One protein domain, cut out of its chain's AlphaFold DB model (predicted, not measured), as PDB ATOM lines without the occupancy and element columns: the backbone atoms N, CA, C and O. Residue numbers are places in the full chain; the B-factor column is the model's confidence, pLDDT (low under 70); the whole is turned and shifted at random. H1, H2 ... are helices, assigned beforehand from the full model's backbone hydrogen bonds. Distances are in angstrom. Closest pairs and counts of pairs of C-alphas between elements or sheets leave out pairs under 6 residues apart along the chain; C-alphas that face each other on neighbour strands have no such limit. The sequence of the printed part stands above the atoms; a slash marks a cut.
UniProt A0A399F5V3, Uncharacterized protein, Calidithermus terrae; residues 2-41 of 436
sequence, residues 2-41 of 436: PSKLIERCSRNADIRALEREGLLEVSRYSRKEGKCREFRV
ATOM      1  N   PRO A   2     245.242 297.075 369.140       52.72
ATOM      2  CA  PRO A   2     245.926 298.325 369.457       52.72
ATOM      3  C   PRO A   2     244.917 299.388 369.915       52.72
ATOM      4  O   PRO A   2     243.710 299.252 369.717       52.72
ATOM      5  N   SER A   3     245.384 300.438 370.590       59.25
ATOM      6  CA  SER A   3     244.500 301.577 370.844       59.25
ATOM      7  C   SER A   3     244.122 302.219 369.502       59.25
ATOM      8  O   SER A   3     244.940 302.238 368.582       59.25
ATOM      9  N   LYS A   4     242.919 302.803 369.395       60.28
ATOM     10  CA  LYS A   4     242.503 303.558 368.193       60.28
ATOM     11  C   LYS A   4     243.524 304.631 367.790       60.28
ATOM     12  O   LYS A   4     243.636 304.965 366.619       60.28
ATOM     13  N   LEU A   5     244.270 305.168 368.760       55.38
ATOM     14  CA  LEU A   5     245.352 306.117 368.516       55.38
ATOM     15  C   LEU A   5     246.506 305.474 367.741       55.38
ATOM     16  O   LEU A   5     246.991 306.077 366.795       55.38
ATOM     17  N   ILE A   6     246.923 304.263 368.114       61.09
ATOM     18  CA  ILE A   6     247.996 303.551 367.417       61.09
ATOM     19  C   ILE A   6     247.543 303.150 366.024       61.09
ATOM     20  O   ILE A   6     248.283 303.410 365.094       61.09
ATOM     21  N   GLU A   7     246.327 302.628 365.856       63.59
ATOM     22  CA  GLU A   7     245.777 302.327 364.522       63.59
ATOM     23  C   GLU A   7     245.715 303.582 363.635       63.59
ATOM     24  O   GLU A   7     246.109 303.546 362.469       63.59
ATOM     25  N   ARG A   8     245.292 304.721 364.202       65.00
ATOM     26  CA  ARG A   8     245.260 306.013 363.500       65.00
ATOM     27  C   ARG A   8     246.659 306.496 363.117       65.00
ATOM     28  O   ARG A   8     246.851 306.990 362.010       65.00
ATOM     29  N   CYS A   9     247.624 306.386 364.024       62.59
ATOM     30  CA  CYS A   9     248.993 306.856 363.808       62.59
ATOM     31  C   CYS A   9     249.815 305.907 362.929       62.59
ATOM     32  O   CYS A   9     250.682 306.372 362.197       62.59
ATOM     33  N   SER A  10     249.542 304.605 362.973       64.75
ATOM     34  CA  SER A  10     250.267 303.595 362.206       64.75
ATOM     35  C   SER A  10     249.734 303.432 360.784       64.75
ATOM     36  O   SER A  10     250.341 302.699 360.014       64.75
ATOM     37  N   ARG A  11     248.632 304.109 360.415       66.00
ATOM     38  CA  ARG A  11     248.045 304.122 359.058       66.00
ATOM     39  C   ARG A  11     247.950 302.718 358.429       66.00
ATOM     40  O   ARG A  11     248.278 302.540 357.261       66.00
ATOM     41  N   ASN A  12     247.487 301.730 359.200       68.94
ATOM     42  CA  ASN A  12     247.406 300.303 358.826       68.94
ATOM     43  C   ASN A  12     248.727 299.510 358.830       68.94
ATOM     44  O   ASN A  12     248.752 298.401 358.300       68.94
ATOM     45  N   ALA A  13     249.809 300.009 359.433       72.25
ATOM     46  CA  ALA A  13     251.022 299.207 359.590       72.25
ATOM     47  C   ALA A  13     250.715 297.900 360.337       72.25
ATOM     48  O   ALA A  13     250.028 297.907 361.368       72.25
ATOM     49  N   ASP A  14     251.245 296.786 359.830       84.62
ATOM     50  CA  ASP A  14     251.119 295.485 360.476       84.62
ATOM     51  C   ASP A  14     251.983 295.459 361.743       84.62
ATOM     52  O   ASP A  14     253.175 295.160 361.722       84.62
ATOM     53  N   ILE A  15     251.353 295.778 362.873       83.69
ATOM     54  CA  ILE A  15     251.980 295.794 364.197       83.69
ATOM     55  C   ILE A  15     252.648 294.454 364.527       83.69
ATOM     56  O   ILE A  15     253.687 294.449 365.181       83.69
ATOM     57  N   ARG A  16     252.081 293.322 364.081       85.25
ATOM     58  CA  ARG A  16     252.681 292.005 364.331       85.25
ATOM     59  C   ARG A  16     253.924 291.804 363.481       85.25
ATOM     60  O   ARG A  16     254.874 291.199 363.960       85.25
ATOM     61  N   ALA A  17     253.925 292.294 362.242       88.06
ATOM     62  CA  ALA A  17     255.136 292.311 361.432       88.06
ATOM     63  C   ALA A  17     256.213 293.171 362.101       88.06
ATOM     64  O   ALA A  17     257.297 292.666 362.349       88.06
ATOM     65  N   LEU A  18     255.893 294.402 362.511       87.50
ATOM     66  CA  LEU A  18     256.850 295.280 363.197       87.50
ATOM     67  C   LEU A  18     257.412 294.668 364.491       87.50
ATOM     68  O   LEU A  18     258.596 294.829 364.775       87.50
ATOM     69  N   GLU A  19     256.584 293.958 365.263       89.38
ATOM     70  CA  GLU A  19     257.023 293.227 366.458       89.38
ATOM     71  C   GLU A  19     257.949 292.053 366.107       89.38
ATOM     72  O   GLU A  19     259.003 291.905 366.721       89.38
ATOM     73  N   ARG A  20     257.604 291.247 365.090       91.88
ATOM     74  CA  ARG A  20     258.448 290.128 364.623       91.88
ATOM     75  C   ARG A  20     259.800 290.588 364.086       91.88
ATOM     76  O   ARG A  20     260.793 289.920 364.340       91.88
ATOM     77  N   GLU A  21     259.830 291.716 363.386       90.69
ATOM     78  CA  GLU A  21     261.053 292.320 362.844       90.69
ATOM     79  C   GLU A  21     261.876 293.066 363.914       90.69
ATOM     80  O   GLU A  21     262.907 293.658 363.608       90.69
ATOM     81  N   GLY A  22     261.424 293.097 365.174       89.81
ATOM     82  CA  GLY A  22     262.135 293.790 366.251       89.81
ATOM     83  C   GLY A  22     262.163 295.314 366.095       89.81
ATOM     84  O   GLY A  22     263.015 295.977 366.678       89.81
ATOM     85  N   LEU A  23     261.236 295.890 365.323       87.94
ATOM     86  CA  LEU A  23     261.083 297.340 365.154       87.94
ATOM     87  C   LEU A  23     260.179 297.957 366.231       87.94
ATOM     88  O   LEU A  23     260.155 299.176 366.413       87.94
ATOM     89  N   LEU A  24     259.423 297.118 366.942       89.50
ATOM     90  CA  LEU A  24     258.456 297.526 367.950       89.50
ATOM     91  C   LEU A  24     258.385 296.501 369.087       89.50
ATOM     92  O   LEU A  24     258.070 295.338 368.873       89.50
ATOM     93  N   GLU A  25     258.603 296.946 370.316       90.31
ATOM     94  CA  GLU A  25     258.318 296.177 371.525       90.31
ATOM     95  C   GLU A  25     256.852 296.368 371.921       90.31
ATOM     96  O   GLU A  25     256.384 297.503 372.072       90.31
ATOM     97  N   VAL A  26     256.129 295.264 372.132       88.94
ATOM     98  CA  VAL A  26     254.728 295.286 372.572       88.94
ATOM     99  C   VAL A  26     254.593 294.575 373.915       88.94
ATOM    100  O   VAL A  26     254.829 293.375 374.046       88.94
ATOM    101  N   SER A  27     254.175 295.306 374.948       88.75
ATOM    102  CA  SER A  27     253.934 294.702 376.259       88.75
ATOM    103  C   SER A  27     252.638 293.882 376.271       88.75
ATOM    104  O   SER A  27     251.663 294.148 375.551       88.75
ATOM    105  N   ARG A  28     252.604 292.855 377.127       86.88
ATOM    106  CA  ARG A  28     251.419 292.006 377.275       86.88
ATOM    107  C   ARG A  28     250.280 292.781 377.935       86.88
ATOM    108  O   ARG A  28     250.433 293.379 378.995       86.88
ATOM    109  N   TYR A  29     249.096 292.677 377.338       85.50
ATOM    110  CA  TYR A  29     247.859 293.108 377.984       85.50
ATOM    111  C   TYR A  29     247.506 292.162 379.132       85.50
ATOM    112  O   TYR A  29     247.450 290.951 378.919       85.50
ATOM    113  N   SER A  30     247.168 292.698 380.305       82.75
ATOM    114  CA  SER A  30     246.610 291.899 381.396       82.75
ATOM    115  C   SER A  30     245.519 292.673 382.120       82.75
ATOM    116  O   SER A  30     245.787 293.590 382.895       82.75
ATOM    117  N   ARG A  31     244.260 292.269 381.911       78.62
ATOM    118  CA  ARG A  31     243.119 292.835 382.647       78.62
ATOM    119  C   ARG A  31     243.216 292.540 384.147       78.62
ATOM    120  O   ARG A  31     242.874 293.405 384.943       78.62
ATOM    121  N   LYS A  32     243.709 291.349 384.517       82.94
ATOM    122  CA  LYS A  32     243.883 290.914 385.913       82.94
ATOM    123  C   LYS A  32     244.895 291.789 386.654       82.94
ATOM    124  O   LYS A  32     244.647 292.183 387.785       82.94
ATOM    125  N   GLU A  33     246.003 292.128 385.999       74.62
ATOM    126  CA  GLU A  33     247.051 292.978 386.582       74.62
ATOM    127  C   GLU A  33     246.781 294.477 386.376       74.62
ATOM    128  O   GLU A  33     247.530 295.317 386.868       74.62
ATOM    129  N   GLY A  34     245.720 294.833 385.643       74.69
ATOM    130  CA  GLY A  34     245.445 296.215 385.257       74.69
ATOM    131  C   GLY A  34     246.506 296.810 384.325       74.69
ATOM    132  O   GLY A  34     246.685 298.025 384.321       74.69
ATOM    133  N   LYS A  35     247.214 295.975 383.553       76.44
ATOM    134  CA  LYS A  35     248.240 296.398 382.592       76.44
ATOM    135  C   LYS A  35     247.638 296.590 381.204       76.44
ATOM    136  O   LYS A  35     246.999 295.688 380.650       76.44
ATOM    137  N   CYS A  36     247.863 297.764 380.630       79.75
ATOM    138  CA  CYS A  36     247.566 298.054 379.230       79.75
ATOM    139  C   CYS A  36     248.705 297.563 378.327       79.75
ATOM    140  O   CYS A  36     249.823 297.373 378.796       79.75
ATOM    141  N   ARG A  37     248.424 297.370 377.028       83.19
ATOM    142  CA  ARG A  37     249.508 297.187 376.050       83.19
ATOM    143  C   ARG A  37     250.253 298.499 375.908       83.19
ATOM    144  O   ARG A  37     249.634 299.530 375.639       83.19
ATOM    145  N   GLU A  38     251.557 298.424 376.048       85.00
ATOM    146  CA  GLU A  38     252.494 299.502 375.796       85.00
ATOM    147  C   GLU A  38     253.267 299.160 374.533       85.00
ATOM    148  O   GLU A  38     253.519 297.991 374.245       85.00
ATOM    149  N   PHE A  39     253.589 300.189 373.768       86.81
ATOM    150  CA  PHE A  39     254.285 300.070 372.501       86.81
ATOM    151  C   PHE A  39     255.515 300.950 372.608       86.81
ATOM    152  O   PHE A  39     255.397 302.133 372.942       86.81
ATOM    153  N   ARG A  40     256.687 300.371 372.377       88.19
ATOM    154  CA  ARG A  40     257.966 301.060 372.516       88.19
ATOM    155  C   ARG A  40     258.817 300.780 371.290       88.19
ATOM    156  O   ARG A  40     258.908 299.646 370.846       88.19
ATOM    157  N   VAL A  41     259.449 301.814 370.748       87.88
ATOM    158  CA  VAL A  41     260.507 301.627 369.750       87.88
ATOM    159  C   VAL A  41     261.776 301.211 370.501       87.88
ATOM    160  O   VAL A  41     262.157 301.922 371.442       87.88
TER     161      VAL A  41
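What this domain is: This is residues 2 to 41 of the 436 residues of an uncharacterized protein of Calidithermus terrae (UniProt A0A399F5V3). This domain has little regular structure: a long loop folds back on itself near Lys 32 like a narrow hairpin, and two short helices, H1 and then H2, come before it. The printed part has 40 residues, with 13 in the two named helices and no named strand, and the class is all helix. It is only just compact, close to loose, with a radius of gyration of the C-alphas of 10.7 A and spans of 29 by 21 by 13 A.

Where its parts are: H1, residues 4 to 10, begins at C-alpha 4 (242.503, 303.558, 368.193) and is 9.8 A long from first to last C-alpha. H2, residues 15 to 20, is 8.6 A long and ends at C-alpha 20 (258.448, 290.128, 364.623).

How they stand to each other: A tight link of 4 residues joins H1 to H2, yet the two helices are apart, with no C-alpha of one within 8 A of the other. In both, every O i to N i+4 pair is within hydrogen-bond range. Residues 25 to 26 pair antiparallel with residues 39 to 40.

The domain as a whole: The C-alphas of Arg 11 and Lys 32, the two farthest apart, are 30.2 A apart. The printed part has no cut. Residues 21 to 41 hold no named element. Residues 2 to 12 have pLDDT under 70.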